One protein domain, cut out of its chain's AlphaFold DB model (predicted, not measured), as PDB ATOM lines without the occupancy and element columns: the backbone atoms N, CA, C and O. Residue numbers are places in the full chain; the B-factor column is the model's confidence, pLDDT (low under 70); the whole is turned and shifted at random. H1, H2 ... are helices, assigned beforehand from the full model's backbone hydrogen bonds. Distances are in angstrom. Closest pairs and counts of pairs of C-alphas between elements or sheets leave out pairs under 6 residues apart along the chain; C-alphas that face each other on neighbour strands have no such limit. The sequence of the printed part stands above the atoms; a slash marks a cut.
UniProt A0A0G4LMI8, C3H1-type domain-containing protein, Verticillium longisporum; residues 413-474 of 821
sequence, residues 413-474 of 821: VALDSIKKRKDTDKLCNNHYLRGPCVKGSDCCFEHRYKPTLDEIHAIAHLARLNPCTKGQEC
ATOM      1  N   VAL A 413       8.762 -13.542 -20.436       89.44
ATOM      2  CA  VAL A 413       9.039 -13.953 -19.047       89.44
ATOM      3  C   VAL A 413       9.655 -15.358 -18.979       89.44
ATOM      4  O   VAL A 413      10.588 -15.580 -18.210       89.44
ATOM      5  N   ALA A 414       9.193 -16.292 -19.817       89.88
ATOM      6  CA  ALA A 414       9.767 -17.634 -19.914       89.88
ATOM      7  C   ALA A 414      11.155 -17.602 -20.578       89.88
ATOM      8  O   ALA A 414      12.084 -18.251 -20.099       89.88
ATOM      9  N   LEU A 415      11.338 -16.782 -21.619       90.62
ATOM     10  CA  LEU A 415      12.643 -16.585 -22.259       90.62
ATOM     11  C   LEU A 415      13.691 -16.046 -21.283       90.62
ATOM     12  O   LEU A 415      14.819 -16.535 -21.259       90.62
ATOM     13  N   ASP A 416      13.314 -15.079 -20.451       91.19
ATOM     14  CA  ASP A 416      14.197 -14.508 -19.438       91.19
ATOM     15  C   ASP A 416      14.424 -15.455 -18.252       91.19
ATOM     16  O   ASP A 416      15.517 -15.442 -17.686       91.19
ATOM     17  N   SER A 417      13.446 -16.299 -17.891       91.81
ATOM     18  CA  SER A 417      13.628 -17.408 -16.935       91.81
ATOM     19  C   SER A 417      14.740 -18.342 -17.420       91.81
ATOM     20  O   SER A 417      15.738 -18.538 -16.726       91.81
ATOM     21  N   ILE A 418      14.632 -18.829 -18.661       93.44
ATOM     22  CA  ILE A 418      15.605 -19.763 -19.240       93.44
ATOM     23  C   ILE A 418      16.979 -19.111 -19.450       93.44
ATOM     24  O   ILE A 418      17.991 -19.722 -19.111       93.44
ATOM     25  N   LYS A 419      17.047 -17.855 -19.917       90.94
ATOM     26  CA  LYS A 419      18.320 -17.125 -20.101       90.94
ATOM     27  C   LYS A 419      19.080 -16.842 -18.799       90.94
ATOM     28  O   LYS A 419      20.290 -16.644 -18.850       90.94
ATOM     29  N   LYS A 420      18.400 -16.781 -17.646       91.19
ATOM     30  CA  LYS A 420      19.035 -16.520 -16.339       91.19
ATOM     31  C   LYS A 420      19.727 -17.751 -15.746       91.19
ATOM     32  O   LYS A 420      20.560 -17.588 -14.856       91.19
ATOM     33  N   ARG A 421      19.422 -18.953 -16.247       90.25
ATOM     34  CA  ARG A 421      20.033 -20.217 -15.813       90.25
ATOM     35  C   ARG A 421      21.508 -20.268 -16.209       90.25
ATOM     36  O   ARG A 421      21.861 -20.050 -17.370       90.25
ATOM     37  N   LYS A 422      22.378 -20.575 -15.248       85.75
ATOM     38  CA  LYS A 422      23.831 -20.659 -15.447       85.75
ATOM     39  C   LYS A 422      24.359 -22.043 -15.092       85.75
ATOM     40  O   LYS A 422      23.717 -22.800 -14.373       85.75
ATOM     41  N   ASP A 423      25.530 -22.340 -15.640       82.38
ATOM     42  CA  ASP A 423      26.375 -23.474 -15.259       82.38
ATOM     43  C   ASP A 423      25.599 -24.799 -15.186       82.38
ATOM     44  O   ASP A 423      25.036 -25.199 -16.206       82.38
ATOM     45  N   THR A 424      25.529 -25.465 -14.033       77.56
ATOM     46  CA  THR A 424      24.843 -26.764 -13.872       77.56
ATOM     47  C   THR A 424      23.308 -26.691 -13.875       77.56
ATOM     48  O   THR A 424      22.659 -27.709 -14.096       77.56
ATOM     49  N   ASP A 425      22.709 -25.510 -13.690       86.88
ATOM     50  CA  ASP A 425      21.251 -25.283 -13.752       86.88
ATOM     51  C   ASP A 425      20.751 -25.031 -15.197       86.88
ATOM     52  O   ASP A 425      19.549 -24.898 -15.456       86.88
ATOM     53  N   LYS A 426      21.661 -24.999 -16.183       92.75
ATOM     54  CA  LYS A 426      21.306 -24.961 -17.610       92.75
ATOM     55  C   LYS A 426      20.559 -26.234 -18.011       92.75
ATOM     56  O   LYS A 426      21.013 -27.350 -17.768       92.75
ATOM     57  N   LEU A 427      19.423 -26.051 -18.678       93.06
ATOM     58  CA  LEU A 427      18.573 -27.140 -19.153       93.06
ATOM     59  C   LEU A 427      19.156 -27.796 -20.413       93.06
ATOM     60  O   LEU A 427      19.592 -27.115 -21.338       93.06
ATOM     61  N   CYS A 428      19.125 -29.126 -20.474       92.94
ATOM     62  CA  CYS A 428      19.627 -29.876 -21.621       92.94
ATOM     63  C   CYS A 428      18.685 -29.788 -22.839       92.94
ATOM     64  O   CYS A 428      17.658 -30.468 -22.879       92.94
ATOM     65  N   ASN A 429      19.061 -29.024 -23.874       92.31
ATOM     66  CA  ASN A 429      18.271 -28.890 -25.111       92.31
ATOM     67  C   ASN A 429      17.886 -30.246 -25.733       92.31
ATOM     68  O   ASN A 429      16.747 -30.423 -26.155       92.31
ATOM     69  N   ASN A 430      18.802 -31.225 -25.757       89.81
ATOM     70  CA  ASN A 430      18.481 -32.565 -26.258       89.81
ATOM     71  C   ASN A 430      17.404 -33.244 -25.393       89.81
ATOM     72  O   ASN A 430      16.452 -33.773 -25.956       89.81
ATOM     73  N   HIS A 431      17.496 -33.176 -24.059       91.44
ATOM     74  CA  HIS A 431      16.528 -33.816 -23.160       91.44
ATOM     75  C   HIS A 431      15.097 -33.304 -23.374       91.44
ATOM     76  O   HIS A 431      14.160 -34.095 -23.486       91.44
ATOM     77  N   TYR A 432      14.921 -31.980 -23.424       91.44
ATOM     78  CA  TYR A 432      13.588 -31.366 -23.446       91.44
ATOM     79  C   TYR A 432      12.991 -31.210 -24.853       91.44
ATOM     80  O   TYR A 432      11.775 -31.085 -24.960       91.44
ATOM     81  N   LEU A 433      13.801 -31.252 -25.921       90.31
ATOM     82  CA  LEU A 433      13.319 -31.136 -27.309       90.31
ATOM     83  C   LEU A 433      13.338 -32.459 -28.096       90.31
ATOM     84  O   LEU A 433      12.532 -32.633 -29.000       90.31
ATOM     85  N   ARG A 434      14.239 -33.402 -27.786       85.25
ATOM     86  CA  ARG A 434      14.374 -34.689 -28.511       85.25
ATOM     87  C   ARG A 434      13.974 -35.916 -27.689       85.25
ATOM     88  O   ARG A 434      13.987 -37.026 -28.218       85.25
ATOM     89  N   GLY A 435      13.620 -35.736 -26.419       81.31
ATOM     90  CA  GLY A 435      13.434 -36.834 -25.473       81.31
ATOM     91  C   GLY A 435      14.754 -37.257 -24.809       81.31
ATOM     92  O   GLY A 435      15.719 -36.497 -24.829       81.31
ATOM     93  N   PRO A 436      14.816 -38.448 -24.181       85.19
ATOM     94  CA  PRO A 436      15.905 -38.828 -23.280       85.19
ATOM     95  C   PRO A 436      17.310 -38.594 -23.851       85.19
ATOM     96  O   PRO A 436      17.712 -39.200 -24.843       85.19
ATOM     97  N   CYS A 437      18.071 -37.716 -23.194       88.88
ATOM     98  CA  CYS A 437      19.445 -37.412 -23.576       88.88
ATOM     99  C   CYS A 437      20.334 -38.661 -23.463       88.88
ATOM    100  O   CYS A 437      20.374 -39.296 -22.410       88.88
ATOM    101  N   VAL A 438      21.099 -38.961 -24.518       85.38
ATOM    102  CA  VAL A 438      21.972 -40.149 -24.617       85.38
ATOM    103  C   VAL A 438      23.001 -40.226 -23.480       85.38
ATOM    104  O   VAL A 438      23.337 -41.320 -23.047       85.38
ATOM    105  N   LYS A 439      23.445 -39.077 -22.942       84.69
ATOM    106  CA  LYS A 439      24.370 -39.018 -21.795       84.69
ATOM    107  C   LYS A 439      23.724 -39.355 -20.440       84.69
ATOM    108  O   LYS A 439      24.432 -39.404 -19.449       84.69
ATOM    109  N   GLY A 440      22.408 -39.577 -20.356       85.06
ATOM    110  CA  GLY A 440      21.751 -40.126 -19.160       85.06
ATOM    111  C   GLY A 440      21.992 -39.328 -17.869       85.06
ATOM    112  O   GLY A 440      21.530 -38.191 -17.739       85.06
ATOM    113  N   SER A 441      22.670 -39.957 -16.904       82.75
ATOM    114  CA  SER A 441      23.143 -39.363 -15.643       82.75
ATOM    115  C   SER A 441      24.370 -38.466 -15.805       82.75
ATOM    116  O   SER A 441      24.574 -37.563 -15.001       82.75
ATOM    117  N   ASP A 442      25.148 -38.687 -16.859       84.50
ATOM    118  CA  ASP A 442      26.520 -38.204 -17.035       84.50
ATOM    119  C   ASP A 442      26.532 -36.924 -17.899       84.50
ATOM    120  O   ASP A 442      27.496 -36.574 -18.583       84.50
ATOM    121  N   CYS A 443      25.395 -36.224 -17.908       87.56
ATOM    122  CA  CYS A 443      25.196 -34.966 -18.603       87.56
ATOM    123  C   CYS A 443      25.369 -33.806 -17.621       87.56
ATOM    124  O   CYS A 443      24.698 -33.746 -16.595       87.56
ATOM    125  N   CYS A 444      26.212 -32.837 -17.972       87.94
ATOM    126  CA  CYS A 444      26.463 -31.620 -17.196       87.94
ATOM    127  C   CYS A 444      25.308 -30.590 -17.214       87.94
ATOM    128  O   CYS A 444      25.506 -29.443 -16.818       87.94
ATOM    129  N   PHE A 445      24.120 -30.987 -17.677       91.12
ATOM    130  CA  PHE A 445      22.936 -30.145 -17.846       91.12
ATOM    131  C   PHE A 445      21.720 -30.791 -17.174       91.12
ATOM    132  O   PHE A 445      21.534 -32.006 -17.246       91.12
ATOM    133  N   GLU A 446      20.860 -29.981 -16.559       89.81
ATOM    134  CA  GLU A 446      19.752 -30.471 -15.736       89.81
ATOM    135  C   GLU A 446      18.691 -31.222 -16.568       89.81
ATOM    136  O   GLU A 446      18.213 -30.752 -17.607       89.81
ATOM    137  N   HIS A 447      18.290 -32.390 -16.060       93.19
ATOM    138  CA  HIS A 447      17.363 -33.379 -16.627       93.19
ATOM    139  C   HIS A 447      16.119 -33.630 -15.748       93.19
ATOM    140  O   HIS A 447      15.212 -34.358 -16.147       93.19
ATOM    141  N   ARG A 448      16.085 -33.097 -14.520       89.31
ATOM    142  CA  ARG A 448      15.027 -33.324 -13.517       89.31
ATOM    143  C   ARG A 448      14.028 -32.173 -13.422       89.31
ATOM    144  O   ARG A 448      12.983 -32.327 -12.782       89.31
ATOM    145  N   TYR A 449      14.339 -31.034 -14.039       91.12
ATOM    146  CA  TYR A 449      13.428 -29.901 -14.119       91.12
ATOM    147  C   TYR A 449      12.189 -30.257 -14.952       91.12
ATOM    148  O   TYR A 449      12.217 -31.130 -15.818       91.12
ATOM    149  N   LYS A 450      11.073 -29.582 -14.676       91.25
ATOM    150  CA  LYS A 450       9.802 -29.778 -15.381       91.25
ATOM    151  C   LYS A 450       9.395 -28.454 -16.023       91.25
ATOM    152  O   LYS A 450       8.598 -27.737 -15.418       91.25
ATOM    153  N   PRO A 451       9.977 -28.102 -17.184       91.38
ATOM    154  CA  PRO A 451       9.670 -26.843 -17.843       91.38
ATOM    155  C   PRO A 451       8.198 -26.789 -18.250       91.38
ATOM    156  O   PRO A 451       7.600 -27.789 -18.658       91.38
ATOM    157  N   THR A 452       7.623 -25.599 -18.137       92.12
ATOM    158  CA  THR A 452       6.314 -25.269 -18.707       92.12
ATOM    159  C   THR A 452       6.372 -25.255 -20.240       92.12
ATOM    160  O   THR A 452       7.452 -25.228 -20.829       92.12
ATOM    161  N   LEU A 453       5.220 -25.252 -20.920       87.56
ATOM    162  CA  LEU A 453       5.193 -25.199 -22.390       87.56
ATOM    163  C   LEU A 453       5.846 -23.914 -22.936       87.56
ATOM    164  O   LEU A 453       6.604 -23.976 -23.899       87.56
ATOM    165  N   ASP A 454       5.648 -22.774 -22.271       90.56
ATOM    166  CA  ASP A 454       6.295 -21.511 -22.645       90.56
ATOM    167  C   ASP A 454       7.822 -21.557 -22.470       90.56
ATOM    168  O   ASP A 454       8.564 -20.950 -23.246       90.56
ATOM    169  N   GLU A 455       8.315 -22.319 -21.491       92.19
ATOM    170  CA  GLU A 455       9.744 -22.581 -21.313       92.19
ATOM    171  C   GLU A 455      10.284 -23.578 -22.345       92.19
ATOM    172  O   GLU A 455      11.382 -23.372 -22.851       92.19
ATOM    173  N   ILE A 456       9.516 -24.599 -22.740       91.75
ATOM    174  CA  ILE A 456       9.867 -25.490 -23.861       91.75
ATOM    175  C   ILE A 456       9.971 -24.682 -25.165       91.75
ATOM    176  O   ILE A 456      10.939 -24.841 -25.910       91.75
ATOM    177  N   HIS A 457       9.050 -23.746 -25.410       91.50
ATOM    178  CA  HIS A 457       9.134 -22.807 -26.531       91.50
ATOM    179  C   HIS A 457      10.354 -21.876 -26.430       91.50
ATOM    180  O   HIS A 457      11.035 -21.655 -27.431       91.50
ATOM    181  N   ALA A 458      10.695 -21.374 -25.238       92.44
ATOM    182  CA  ALA A 458      11.918 -20.595 -25.033       92.44
ATOM    183  C   ALA A 458      13.198 -21.408 -25.318       92.44
ATOM    184  O   ALA A 458      14.100 -20.906 -25.988       92.44
ATOM    185  N   ILE A 459      13.267 -22.668 -24.870       92.69
ATOM    186  CA  ILE A 459      14.384 -23.589 -25.150       92.69
ATOM    187  C   ILE A 459      14.484 -23.858 -26.661       92.69
ATOM    188  O   ILE A 459      15.572 -23.757 -27.226       92.69
ATOM    189  N   ALA A 460      13.363 -24.129 -27.337       90.12
ATOM    190  CA  ALA A 460      13.315 -24.351 -28.785       90.12
ATOM    191  C   ALA A 460      13.754 -23.119 -29.595       90.12
ATOM    192  O   ALA A 460      14.515 -23.240 -30.553       90.12
ATOM    193  N   HIS A 461      13.319 -21.924 -29.188       90.31
ATOM    194  CA  HIS A 461      13.746 -20.665 -29.793       90.31
ATOM    195  C   HIS A 461      15.258 -20.452 -29.640       90.31
ATOM    196  O   HIS A 461      15.938 -20.191 -30.628       90.31
ATOM    197  N   LEU A 462      15.804 -20.629 -28.430       90.88
ATOM    198  CA  LEU A 462      17.245 -20.510 -28.176       90.88
ATOM    199  C   LEU A 462      18.067 -21.580 -28.916       90.88
ATOM    200  O   LEU A 462      19.179 -21.292 -29.354       90.88
ATOM    201  N   ALA A 463      17.531 -22.790 -29.101       91.00
ATOM    202  CA  ALA A 463      18.170 -23.828 -29.905       91.00
ATOM    203  C   ALA A 463      18.240 -23.428 -31.393       91.00
ATOM    204  O   ALA A 463      19.328 -23.476 -31.975       91.00
ATOM    205  N   ARG A 464      17.134 -22.921 -31.962       88.44
ATOM    206  CA  ARG A 464      17.033 -22.440 -33.357       88.44
ATOM    207  C   ARG A 464      17.878 -21.200 -33.682       88.44
ATOM    208  O   ARG A 464      18.132 -20.956 -34.858       88.44
ATOM    209  N   LEU A 465      18.370 -20.450 -32.688       85.50
ATOM    210  CA  LEU A 465      19.362 -19.382 -32.918       85.50
ATOM    211  C   LEU A 465      20.730 -19.915 -33.384       85.50
ATOM    212  O   LEU A 465      21.513 -19.158 -33.954       85.50
ATOM    213  N   ASN A 466      21.020 -21.201 -33.169       85.75
ATOM    214  CA  ASN A 466      22.199 -21.860 -33.725       85.75
ATOM    215  C   ASN A 466      21.822 -22.427 -35.103       85.75
ATOM    216  O   ASN A 466      20.891 -23.237 -35.162       85.75
ATOM    217  N   PRO A 467      22.487 -22.041 -36.206       84.81
ATOM    218  CA  PRO A 467      22.153 -22.546 -37.535       84.81
ATOM    219  C   PRO A 467      22.500 -24.035 -37.670       84.81
ATOM    220  O   PRO A 467      23.517 -24.505 -37.157       84.81
ATOM    221  N   CYS A 468      21.667 -24.784 -38.387       85.81
ATOM    222  CA  CYS A 468      21.939 -26.179 -38.714       85.81
ATOM    223  C   CYS A 468      23.044 -26.274 -39.776       85.81
ATOM    224  O   CYS A 468      22.978 -25.601 -40.803       85.81
ATOM    225  N   THR A 469      24.026 -27.158 -39.578       84.00
ATOM    226  CA  THR A 469      25.159 -27.345 -40.508       84.00
ATOM    227  C   THR A 469      24.747 -27.828 -41.902       84.00
ATOM    228  O   THR A 469      25.469 -27.569 -42.857       84.00
ATOM    229  N   LYS A 470      23.584 -28.483 -42.034       78.94
ATOM    230  CA  LYS A 470      22.985 -28.865 -43.327       78.94
ATOM    231  C   LYS A 470      22.037 -27.806 -43.921       78.94
ATOM    232  O   LYS A 470      21.518 -28.008 -45.011       78.94
ATOM    233  N   GLY A 471      21.772 -26.690 -43.234       82.06
ATOM    234  CA  GLY A 471      20.881 -25.632 -43.731       82.06
ATOM    235  C   GLY A 471      19.502 -26.150 -44.180       82.06
ATOM    236  O   GLY A 471      18.866 -26.921 -43.466       82.06
ATOM    237  N   GLN A 472      19.052 -25.746 -45.374       79.62
ATOM    238  CA  GLN A 472      17.792 -26.223 -45.979       79.62
ATOM    239  C   GLN A 472      17.825 -27.714 -46.373       79.62
ATOM    240  O   GLN A 472      16.778 -28.330 -46.549       79.62
ATOM    241  N   GLU A 473      19.014 -28.307 -46.494       74.81
ATOM    242  CA  GLU A 473      19.244 -29.693 -46.928       74.81
ATOM    243  C   GLU A 473      19.277 -30.671 -45.735       74.81
ATOM    244  O   GLU A 473      19.738 -31.809 -45.841       74.81
ATOM    245  N   CYS A 474      18.795 -30.239 -44.562       82.25
ATOM    246  CA  CYS A 474      18.748 -31.070 -43.365       82.25
ATOM    247  C   CYS A 474      17.742 -32.224 -43.511       82.25
ATOM    248  O   CYS A 474      16.527 -32.038 -43.526       82.25
TER     249      CYS A 474
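Overview. This is residues 413 to 474 of the 821 residues of the protein "C3H1-type domain-containing protein" of Verticillium longisporum (UniProt A0A0G4LMI8). The longest helix, H3, has two shorter helices on it, H1 crossing it at residues 454 to 459 and H2 nearly at a right angle to it, while a wide loop of residues 435 to 452 swings out beyond H2 and comes back to the start of H3. Residues 464 to 474, the last residue of H3 and the tail after it, stick out from this body. The printed part has 62 residues with three named helices, in the order H1, H2, H3, and no named strand; the class is all helix, though just 26 of the 62 residues are in named elements. It is only just compact, close to loose, with a radius of gyration of the C-alphas of 12.3 A, and it spans 34 by 30 by 20 A.

Along the chain. H3 is the longest helix, residues 453 to 464, and measures 16.4 A from its first to its last C-alpha. It begins at C-alpha 453, at (5.193, -25.199, -22.390), and ends at C-alpha 464, at (17.033, -22.440, -33.357). H1 holds residues 413 to 420, with 10.7 A from first to last C-alpha, and begins at C-alpha 413, at (9.039, -13.953, -19.047). H2 holds residues 429 to 434, with 7.8 A from first to last C-alpha.

Arrangement. H3 touches both of the other helices. It touches H1 with residues 454 to 459 alone, and the closest C-alphas of the two, those of Leu 415 and Ala 458, are 4.9 A apart. H1 and H3 stand at a steep tilt of 54 degrees and run the same way. H2 touches H3, and their closest C-alphas, those of Asn 429 and Ile 459, are 6.6 A apart. The lines of H2 and H3 are about perpendicular, at 76 degrees, and their centres are 10.0 A apart. H1 and H2 are apart. In H1, H2 and H3 every O i to N i+4 pair is within hydrogen-bond range.

Size, cuts and confidence. The two C-alphas farthest apart in the domain are those of Arg 448 and Glu 473, at 33.9 A. Residues 464 to 474 stand free; without them the body has 51 residues, spans 30 by 21 by 18 A and has a radius of gyration of 10.3 A. The link from H1 to H2 is short, with 8 residues, and the link from H2 to H3 is long, with 18. The C-alphas of that long link, residues 435 to 452, lie 9 to 16 A from the mean of the C-alphas. The printed part has no cut. The mean pLDDT of the printed part is 88.2, and no printed residue is under 70.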